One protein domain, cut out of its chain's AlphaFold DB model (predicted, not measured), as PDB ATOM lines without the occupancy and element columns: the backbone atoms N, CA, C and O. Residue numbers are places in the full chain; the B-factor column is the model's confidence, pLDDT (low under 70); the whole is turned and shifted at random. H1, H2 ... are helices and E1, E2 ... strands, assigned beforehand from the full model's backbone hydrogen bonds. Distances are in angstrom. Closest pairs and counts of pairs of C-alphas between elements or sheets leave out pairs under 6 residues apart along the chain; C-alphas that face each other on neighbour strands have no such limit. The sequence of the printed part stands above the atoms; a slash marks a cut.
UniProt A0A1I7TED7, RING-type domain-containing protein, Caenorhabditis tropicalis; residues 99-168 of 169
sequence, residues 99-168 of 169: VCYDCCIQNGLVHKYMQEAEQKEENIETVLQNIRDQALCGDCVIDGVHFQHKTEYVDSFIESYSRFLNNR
ATOM      1  N   VAL A  99      45.036 -26.004 -30.422       92.62
ATOM      2  CA  VAL A  99      45.754 -25.587 -31.620       92.62
ATOM      3  C   VAL A  99      44.742 -25.124 -32.657       92.62
ATOM      4  O   VAL A  99      43.723 -25.778 -32.886       92.62
ATOM      5  N   CYS A 100      45.017 -23.985 -33.288       92.19
ATOM      6  CA  CYS A 100      44.260 -23.509 -34.437       92.19
ATOM      7  C   CYS A 100      44.841 -24.124 -35.717       92.19
ATOM      8  O   CYS A 100      45.923 -23.740 -36.159       92.19
ATOM      9  N   TYR A 101      44.116 -25.071 -36.316       88.38
ATOM     10  CA  TYR A 101      44.562 -25.826 -37.488       88.38
ATOM     11  C   TYR A 101      44.900 -24.911 -38.666       88.38
ATOM     12  O   TYR A 101      45.959 -25.035 -39.281       88.38
ATOM     13  N   ASP A 102      44.009 -23.960 -38.944       89.06
ATOM     14  CA  ASP A 102      44.159 -23.043 -40.069       89.06
ATOM     15  C   ASP A 102      45.386 -22.143 -39.892       89.06
ATOM     16  O   ASP A 102      46.165 -21.981 -40.832       89.06
ATOM     17  N   CYS A 103      45.623 -21.637 -38.677       89.88
ATOM     18  CA  CYS A 103      46.806 -20.831 -38.374       89.88
ATOM     19  C   CYS A 103      48.099 -21.653 -38.428       89.88
ATOM     20  O   CYS A 103      49.096 -21.170 -38.956       89.88
ATOM     21  N   CYS A 104      48.097 -22.899 -37.947       87.12
ATOM     22  CA  CYS A 104      49.275 -23.761 -38.053       87.12
ATOM     23  C   CYS A 104      49.662 -24.038 -39.508       87.12
ATOM     24  O   CYS A 104      50.849 -24.060 -39.824       87.12
ATOM     25  N   ILE A 105      48.686 -24.194 -40.405       85.12
ATOM     26  CA  ILE A 105      48.960 -24.332 -41.841       85.12
ATOM     27  C   ILE A 105      49.473 -23.017 -42.427       85.12
ATOM     28  O   ILE A 105      50.461 -23.020 -43.157       85.12
ATOM     29  N   GLN A 106      48.810 -21.896 -42.126       85.06
ATOM     30  CA  GLN A 106      49.196 -20.576 -42.643       85.06
ATOM     31  C   GLN A 106      50.623 -20.191 -42.236       85.06
ATOM     32  O   GLN A 106      51.354 -19.628 -43.046       85.06
ATOM     33  N   ASN A 107      51.030 -20.549 -41.017       83.31
ATOM     34  CA  ASN A 107      52.365 -20.284 -40.485       83.31
ATOM     35  C   ASN A 107      53.412 -21.330 -40.911       83.31
ATOM     36  O   ASN A 107      54.556 -21.247 -40.477       83.31
ATOM     37  N   GLY A 108      53.035 -22.324 -41.724       79.62
ATOM     38  CA  GLY A 108      53.944 -23.372 -42.195       79.62
ATOM     39  C   GLY A 108      54.385 -24.372 -41.121       79.62
ATOM     40  O   GLY A 108      55.306 -25.140 -41.365       79.62
ATOM     41  N   LEU A 109      53.735 -24.387 -39.953       78.75
ATOM     42  CA  LEU A 109      54.065 -25.288 -38.838       78.75
ATOM     43  C   LEU A 109      53.638 -26.726 -39.099       78.75
ATOM     44  O   LEU A 109      54.252 -27.668 -38.605       78.75
ATOM     45  N   VAL A 110      52.549 -26.890 -39.846       75.56
ATOM     46  CA  VAL A 110      52.082 -28.195 -40.297       75.56
ATOM     47  C   VAL A 110      51.881 -28.158 -41.798       75.56
ATOM     48  O   VAL A 110      51.204 -27.283 -42.345       75.56
ATOM     49  N   HIS A 111      52.467 -29.129 -42.484       70.50
ATOM     50  CA  HIS A 111      52.301 -29.249 -43.921       70.50
ATOM     51  C   HIS A 111      50.910 -29.803 -44.235       70.50
ATOM     52  O   HIS A 111      50.523 -30.868 -43.744       70.50
ATOM     53  N   LYS A 112      50.159 -29.112 -45.099       54.53
ATOM     54  CA  LYS A 112      49.026 -29.739 -45.789       54.53
ATOM     55  C   LYS A 112      49.560 -30.927 -46.596       54.53
ATOM     56  O   LYS A 112      50.659 -30.872 -47.139       54.53
ATOM     57  N   TYR A 113      48.785 -32.007 -46.668       49.41
ATOM     58  CA  TYR A 113      48.984 -33.055 -47.670       49.41
ATOM     59  C   TYR A 113      49.279 -32.397 -49.042       49.41
ATOM     60  O   TYR A 113      48.448 -31.606 -49.480       49.41
ATOM     61  N   MET A 114      50.406 -32.763 -49.694       39.69
ATOM     62  CA  MET A 114      50.955 -32.291 -51.004       39.69
ATOM     63  C   MET A 114      51.896 -31.070 -50.906       39.69
ATOM     64  O   MET A 114      51.547 -30.096 -50.256       39.69
ATOM     65  N   GLN A 115      53.084 -30.982 -51.516       39.03
ATOM     66  CA  GLN A 115      53.869 -31.761 -52.490       39.03
ATOM     67  C   GLN A 115      55.354 -31.479 -52.170       39.03
ATOM     68  O   GLN A 115      55.649 -30.359 -51.767       39.03
ATOM     69  N   GLU A 116      56.225 -32.482 -52.323       45.16
ATOM     70  CA  GLU A 116      57.696 -32.411 -52.488       45.16
ATOM     71  C   GLU A 116      58.362 -31.037 -52.245       45.16
ATOM     72  O   GLU A 116      58.916 -30.427 -53.153       45.16
ATOM     73  N   ALA A 117      58.321 -30.538 -51.010       43.06
ATOM     74  CA  ALA A 117      59.153 -29.420 -50.593       43.06
ATOM     75  C   ALA A 117      60.399 -30.019 -49.947       43.06
ATOM     76  O   ALA A 117      60.276 -30.855 -49.050       43.06
ATOM     77  N   GLU A 118      61.562 -29.626 -50.465       48.53
ATOM     78  CA  GLU A 118      62.906 -30.021 -50.039       48.53
ATOM     79  C   GLU A 118      62.971 -30.229 -48.521       48.53
ATOM     80  O   GLU A 118      62.951 -29.285 -47.729       48.53
ATOM     81  N   GLN A 119      62.980 -31.501 -48.122       51.31
ATOM     82  CA  GLN A 119      62.941 -31.907 -46.727       51.31
ATOM     83  C   GLN A 119      64.266 -31.530 -46.071       51.31
ATOM     84  O   GLN A 119      65.285 -32.189 -46.270       51.31
ATOM     85  N   LYS A 120      64.254 -30.493 -45.235       54.25
ATOM     86  CA  LYS A 120      65.131 -30.524 -44.066       54.25
ATOM     87  C   LYS A 120      64.573 -31.603 -43.146       54.25
ATOM     88  O   LYS A 120      63.377 -31.597 -42.866       54.25
ATOM     89  N   GLU A 121      65.424 -32.522 -42.701       56.97
ATOM     90  CA  GLU A 121      65.143 -33.384 -41.552       56.97
ATOM     91  C   GLU A 121      64.936 -32.483 -40.326       56.97
ATOM     92  O   GLU A 121      65.854 -32.211 -39.553       56.97
ATOM     93  N   GLU A 122      63.739 -31.921 -40.184       65.50
ATOM     94  CA  GLU A 122      63.352 -31.243 -38.960       65.50
ATOM     95  C   GLU A 122      63.092 -32.300 -37.893       65.50
ATOM     96  O   GLU A 122      62.347 -33.262 -38.092       65.50
ATOM     97  N   ASN A 123      63.736 -32.120 -36.740       80.75
ATOM     98  CA  ASN A 123      63.525 -32.967 -35.581       80.75
ATOM     99  C   ASN A 123      62.039 -32.919 -35.191       80.75
ATOM    100  O   ASN A 123      61.508 -31.849 -34.885       80.75
ATOM    101  N   ILE A 124      61.386 -34.086 -35.181       81.44
ATOM    102  CA  ILE A 124      59.964 -34.242 -34.849       81.44
ATOM    103  C   ILE A 124      59.632 -33.533 -33.533       81.44
ATOM    104  O   ILE A 124      58.640 -32.810 -33.470       81.44
ATOM    105  N   GLU A 125      60.480 -33.659 -32.508       86.38
ATOM    106  CA  GLU A 125      60.227 -33.032 -31.207       86.38
ATOM    107  C   GLU A 125      60.215 -31.501 -31.300       86.38
ATOM    108  O   GLU A 125      59.408 -30.849 -30.643       86.38
ATOM    109  N   THR A 126      61.044 -30.914 -32.169       86.19
ATOM    110  CA  THR A 126      61.037 -29.467 -32.419       86.19
ATOM    111  C   THR A 126      59.720 -29.025 -33.049       86.19
ATOM    112  O   THR A 126      59.144 -28.028 -32.620       86.19
ATOM    113  N   VAL A 127      59.191 -29.782 -34.013       85.00
ATOM    114  CA  VAL A 127      57.896 -29.463 -34.636       85.00
ATOM    115  C   VAL A 127      56.755 -29.594 -33.623       85.00
ATOM    116  O   VAL A 127      55.893 -28.718 -33.547       85.00
ATOM    117  N   LEU A 128      56.763 -30.650 -32.803       88.12
ATOM    118  CA  LEU A 128      55.765 -30.835 -31.747       88.12
ATOM    119  C   LEU A 128      55.831 -29.725 -30.694       88.12
ATOM    120  O   LEU A 128      54.785 -29.257 -30.245       88.12
ATOM    121  N   GLN A 129      57.029 -29.261 -30.337       89.00
ATOM    122  CA  GLN A 129      57.182 -28.130 -29.429       89.00
ATOM    123  C   GLN A 129      56.661 -26.830 -30.050       89.00
ATOM    124  O   GLN A 129      55.869 -26.141 -29.415       89.00
ATOM    125  N   ASN A 130      56.975 -26.557 -31.318       89.06
ATOM    126  CA  ASN A 130      56.446 -25.385 -32.020       89.06
ATOM    127  C   ASN A 130      54.908 -25.390 -32.085       89.06
ATOM    128  O   ASN A 130      54.276 -24.336 -32.024       89.06
ATOM    129  N   ILE A 131      54.284 -26.569 -32.189       89.50
ATOM    130  CA  ILE A 131      52.824 -26.721 -32.101       89.50
ATOM    131  C   ILE A 131      52.321 -26.352 -30.695       89.50
ATOM    132  O   ILE A 131      51.322 -25.637 -30.576       89.50
ATOM    133  N   ARG A 132      52.996 -26.810 -29.630       90.62
ATOM    134  CA  ARG A 132      52.653 -26.452 -28.237       90.62
ATOM    135  C   ARG A 132      52.789 -24.952 -27.989       90.62
ATOM    136  O   ARG A 132      51.938 -24.377 -27.320       90.62
ATOM    137  N   ASP A 133      53.789 -24.314 -28.582       90.38
ATOM    138  CA  ASP A 133      54.047 -22.878 -28.429       90.38
ATOM    139  C   ASP A 133      52.997 -21.999 -29.138       90.38
ATOM    140  O   ASP A 133      52.968 -20.783 -28.965       90.38
ATOM    141  N   GLN A 134      52.090 -22.606 -29.907       90.75
ATOM    142  CA  GLN A 134      50.968 -21.945 -30.584       90.75
ATOM    143  C   GLN A 134      49.619 -22.251 -29.928       90.75
ATOM    144  O   GLN A 134      48.560 -21.981 -30.498       90.75
ATOM    145  N   ALA A 135      49.647 -22.844 -28.739       93.25
ATOM    146  CA  ALA A 135      48.463 -23.277 -28.033       93.25
ATOM    147  C   ALA A 135      47.672 -22.097 -27.438       93.25
ATOM    148  O   ALA A 135      48.211 -21.256 -26.725       93.25
ATOM    149  N   LEU A 136      46.364 -22.056 -27.682       93.94
ATOM    150  CA  LEU A 136      45.466 -20.954 -27.331       93.94
ATOM    151  C   LEU A 136      44.392 -21.391 -26.331       93.94
ATOM    152  O   LEU A 136      43.881 -22.511 -26.399       93.94
ATOM    153  N   CYS A 137      43.997 -20.493 -25.427       92.25
ATOM    154  CA  CYS A 137      42.868 -20.713 -24.521       92.25
ATOM    155  C   CYS A 137      41.513 -20.425 -25.194       92.25
ATOM    156  O   CYS A 137      41.440 -19.796 -26.251       92.25
ATOM    157  N   GLY A 138      40.421 -20.844 -24.540       87.94
ATOM    158  CA  GLY A 138      39.044 -20.628 -25.008       87.94
ATOM    159  C   GLY A 138      38.690 -19.161 -25.292       87.94
ATOM    160  O   GLY A 138      37.990 -18.879 -26.260       87.94
ATOM    161  N   ASP A 139      39.210 -18.225 -24.494       89.00
ATOM    162  CA  ASP A 139      38.931 -16.795 -24.673       89.00
ATOM    163  C   ASP A 139      39.675 -16.197 -25.876       89.00
ATOM    164  O   ASP A 139      39.178 -15.264 -26.493       89.00
ATOM    165  N   CYS A 140      40.836 -16.740 -26.253       90.75
ATOM    166  CA  CYS A 140      41.590 -16.257 -27.416       90.75
ATOM    167  C   CYS A 140      41.055 -16.811 -28.743       90.75
ATOM    168  O   CYS A 140      41.322 -16.239 -29.797       90.75
ATOM    169  N   VAL A 141      40.296 -17.914 -28.709       90.12
ATOM    170  CA  VAL A 141      39.706 -18.522 -29.916       90.12
ATOM    171  C   VAL A 141      38.262 -18.093 -30.180       90.12
ATOM    172  O   VAL A 141      37.715 -18.397 -31.238       90.12
ATOM    173  N   ILE A 142      37.617 -17.415 -29.227       85.56
ATOM    174  CA  ILE A 142      36.175 -17.148 -29.276       85.56
ATOM    175  C   ILE A 142      35.745 -16.183 -30.382       85.56
ATOM    176  O   ILE A 142      34.653 -16.315 -30.938       85.56
ATOM    177  N   ASP A 143      36.577 -15.185 -30.656       81.31
ATOM    178  CA  ASP A 143      36.302 -14.093 -31.580       81.31
ATOM    179  C   ASP A 143      37.633 -13.514 -32.090       81.31
ATOM    180  O   ASP A 143      38.717 -13.923 -31.668       81.31
ATOM    181  N   GLY A 144      37.565 -12.555 -33.009       84.69
ATOM    182  CA  GLY A 144      38.752 -11.905 -33.561       84.69
ATOM    183  C   GLY A 144      39.482 -12.776 -34.585       84.69
ATOM    184  O   GLY A 144      38.862 -13.320 -35.495       84.69
ATOM    185  N   VAL A 145      40.811 -12.870 -34.470       86.19
ATOM    186  CA  VAL A 145      41.684 -13.446 -35.517       86.19
ATOM    187  C   VAL A 145      41.445 -14.944 -35.728       86.19
ATOM    188  O   VAL A 145      41.623 -15.441 -36.834       86.19
ATOM    189  N   HIS A 146      41.001 -15.654 -34.690       87.88
ATOM    190  CA  HIS A 146      40.726 -17.093 -34.746       87.88
ATOM    191  C   HIS A 146      39.241 -17.418 -34.959       87.88
ATOM    192  O   HIS A 146      38.848 -18.584 -34.910       87.88
ATOM    193  N   PHE A 147      38.400 -16.406 -35.202       86.62
ATOM    194  CA  PHE A 147      36.972 -16.606 -35.414       86.62
ATOM    195  C   PHE A 147      36.719 -17.496 -36.641       86.62
ATOM    196  O   PHE A 147      37.193 -17.204 -37.733       86.62
ATOM    197  N   GLN A 148      35.930 -18.561 -36.455       86.94
ATOM    198  CA  GLN A 148      35.645 -19.629 -37.435       86.94
ATOM    199  C   GLN A 148      36.816 -20.530 -37.829       86.94
ATOM    200  O   GLN A 148      36.617 -21.445 -38.630       86.94
ATOM    201  N   HIS A 149      38.009 -20.331 -37.277       89.38
ATOM    202  CA  HIS A 149      39.079 -21.278 -37.541       89.38
ATOM    203  C   HIS A 149      38.807 -22.600 -36.826       89.38
ATOM    204  O   HIS A 149      38.285 -22.644 -35.706       89.38
ATOM    205  N   LYS A 150      39.187 -23.702 -37.465       88.44
ATOM    206  CA  LYS A 150      39.094 -25.025 -36.862       88.44
ATOM    207  C   LYS A 150      40.125 -25.133 -35.741       88.44
ATOM    208  O   LYS A 150      41.323 -24.978 -35.972       88.44
ATOM    209  N   THR A 151      39.660 -25.449 -34.537       91.25
ATOM    210  CA  THR A 151      40.526 -25.717 -33.383       91.25
ATOM    211  C   THR A 151      40.370 -27.148 -32.894       91.25
ATOM    212  O   THR A 151      39.288 -27.723 -32.999       91.25
ATOM    213  N   GLU A 152      41.429 -27.693 -32.310       90.88
ATOM    214  CA  GLU A 152      41.448 -29.007 -31.660       90.88
ATOM    215  C   GLU A 152      42.281 -28.930 -30.376       90.88
ATOM    216  O   GLU A 152      43.125 -28.044 -30.244       90.88
ATOM    217  N   TYR A 153      42.050 -29.827 -29.416       92.31
ATOM    218  CA  TYR A 153      42.909 -29.937 -28.236       92.31
ATOM    219  C   TYR A 153      44.364 -30.195 -28.633       92.31
ATOM    220  O   TYR A 153      44.633 -31.003 -29.523       92.31
ATOM    221  N   VAL A 154      45.301 -29.533 -27.946       91.62
ATOM    222  CA  VAL A 154      46.744 -29.633 -28.241       91.62
ATOM    223  C   VAL A 154      47.217 -31.082 -28.248       91.62
ATOM    224  O   VAL A 154      47.870 -31.506 -29.196       91.62
ATOM    225  N   ASP A 155      46.861 -31.848 -27.218       90.06
ATOM    226  CA  ASP A 155      47.372 -33.208 -27.056       90.06
ATOM    227  C   ASP A 155      46.802 -34.155 -28.132       90.06
ATOM    228  O   ASP A 155      47.556 -34.920 -28.733       90.06
ATOM    229  N   SER A 156      45.512 -34.027 -28.474       90.69
ATOM    230  CA  SER A 156      44.888 -34.772 -29.583       90.69
ATOM    231  C   SER A 156      45.510 -34.422 -30.936       90.69
ATOM    232  O   SER A 156      45.796 -35.307 -31.748       90.69
ATOM    233  N   PHE A 157      45.782 -33.134 -31.163       90.75
ATOM    234  CA  PHE A 157      46.407 -32.662 -32.391       90.75
ATOM    235  C   PHE A 157      47.839 -33.197 -32.544       90.75
ATOM    236  O   PHE A 157      48.201 -33.707 -33.604       90.75
ATOM    237  N   ILE A 158      48.635 -33.143 -31.471       89.75
ATOM    238  CA  ILE A 158      50.001 -33.679 -31.428       89.75
ATOM    239  C   ILE A 158      50.012 -35.185 -31.670       89.75
ATOM    240  O   ILE A 158      50.830 -35.663 -32.453       89.75
ATOM    241  N   GLU A 159      49.108 -35.939 -31.042       90.12
ATOM    242  CA  GLU A 159      49.006 -37.386 -31.242       90.12
ATOM    243  C   GLU A 159      48.702 -37.723 -32.711       90.12
ATOM    244  O   GLU A 159      49.375 -38.560 -33.322       90.12
ATOM    245  N   SER A 160      47.726 -37.026 -33.301       87.69
ATOM    246  CA  SER A 160      47.345 -37.181 -34.708       87.69
ATOM    247  C   SER A 160      48.501 -36.839 -35.654       87.69
ATOM    248  O   SER A 160      48.826 -37.616 -36.559       87.69
ATOM    249  N   TYR A 161      49.186 -35.719 -35.411       85.62
ATOM    250  CA  TYR A 161      50.300 -35.272 -36.244       85.62
ATOM    251  C   TYR A 161      51.538 -36.168 -36.104       85.62
ATOM    252  O   TYR A 161      52.178 -36.495 -37.100       85.62
ATOM    253  N   SER A 162      51.833 -36.658 -34.898       85.12
ATOM    254  CA  SER A 162      52.937 -37.600 -34.661       85.12
ATOM    255  C   SER A 162      52.725 -38.910 -35.421       85.12
ATOM    256  O   SER A 162      53.649 -39.423 -36.051       85.12
ATOM    257  N   ARG A 163      51.490 -39.435 -35.430       85.88
ATOM    258  CA  ARG A 163      51.132 -40.606 -36.251       85.88
ATOM    259  C   ARG A 163      51.312 -40.331 -37.740       85.88
ATOM    260  O   ARG A 163      51.808 -41.192 -38.459       85.88
ATOM    261  N   PHE A 164      50.919 -39.146 -38.200       82.44
ATOM    262  CA  PHE A 164      51.110 -38.744 -39.590       82.44
ATOM    263  C   PHE A 164      52.590 -38.708 -39.988       82.44
ATOM    264  O   PHE A 164      52.927 -39.229 -41.047       82.44
ATOM    265  N   LEU A 165      53.468 -38.154 -39.148       78.88
ATOM    266  CA  LEU A 165      54.912 -38.130 -39.404       78.88
ATOM    267  C   LEU A 165      55.515 -39.540 -39.416       78.88
ATOM    268  O   LEU A 165      56.239 -39.882 -40.346       78.88
ATOM    269  N   ASN A 166      55.151 -40.388 -38.450       78.06
ATOM    270  CA  ASN A 166      55.655 -41.763 -38.371       78.06
ATOM    271  C   ASN A 166      55.221 -42.644 -39.549       78.06
ATOM    272  O   ASN A 166      55.949 -43.555 -39.913       78.06
ATOM    273  N   ASN A 167      54.062 -42.377 -40.158       73.31
ATOM    274  CA  ASN A 167      53.596 -43.104 -41.344       73.31
ATOM    275  C   ASN A 167      54.265 -42.636 -42.654       73.31
ATOM    276  O   ASN A 167      53.972 -43.195 -43.710       73.31
ATOM    277  N   ARG A 168      55.081 -41.570 -42.617       62.66
ATOM    278  CA  ARG A 168      55.814 -41.029 -43.779       62.66
ATOM    279  C   ARG A 168      57.301 -41.401 -43.787       62.66
ATOM    280  O   ARG A 168      57.926 -41.192 -44.825       62.66
TER     281      ARG A 168
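Overview. This is residues 99 to 168 of the 169 residues of the protein "RING-type domain-containing protein" of Caenorhabditis tropicalis (UniProt A0A1I7TED7). The longest helix, H4, lies side by side with H2, the two running opposite ways, and the short helix H1 lies near H2, turned across it. A loop holding the small helix H3 sits at one end of the elongated shape, and at the other end the long link between H1 and H2 swings out, with residues 113 to 123 sticking out. The printed part has 70 residues with four named helices and one named strand, in the order H1, H2, H3, E1, H4, and its class is mostly helix. It is compact, with a radius of gyration of the C-alphas of 12.7 A, and the C-alphas span 36 by 22 by 17 A.

Along the chain. H4 holds residues 154 to 166 and is 18.1 A long, from C-alpha 154 at (46.744, -29.633, -28.241) to C-alpha 166 at (55.655, -41.763, -38.371). H2 holds residues 124 to 132 and is 12.6 A long. H1 is residues 101 to 106, 8.7 A long, beginning with C-alpha 101 at (44.562, -25.826, -37.488). H3 is residues 138 to 141, 5.4 A long, and the strand E1 is residues 151 to 153, 7.1 A long.

Arrangement. H4 and H2 touch at a shallow tilt of 23 degrees and run opposite ways; their closest C-alphas, those of Ile 158 and Leu 128, are 6.4 A apart. H1 and H2 are close but not clearly touching, with the closest C-alphas, those of Cys 104 and Ile 131, 7.5 A apart. Their lines are only just about perpendicular, at 70.1 degrees. H1 and H4 are apart. E1 and H4 meet only through their link, which is tight, with 0 residues between them. E1 pairs with no named strand, but its residues 151 to 152 pair antiparallel with residues 99 to 100. The closest C-alphas of H1 and E1, those of Tyr 101 and Thr 151, are 5.8 A apart. H3 is apart from H1, H2 and H4, and only just apart from E1, the closest C-alphas being 8.0 A apart. In H1, H2 and H4 every O i to N i+4 pair is within hydrogen-bond range; H3 is too short for such a pair, and its one O i to N i+3 pair is within range.

Size, cuts and confidence. The two C-alphas farthest apart, those of Glu 118 and Asp 139, are 37.3 A apart. Without residues 113 to 123, which stand free, the body has 59 residues and spans 35 by 19 by 16 A. The printed part has no cut. The link from H1 to H2, residues 107 to 123, is long; H2 to H3 is tight and H3 to E1 is short. The mean pLDDT of the printed part is 80.6, and it is under 70 at residues 112 to 122 and at residue 168.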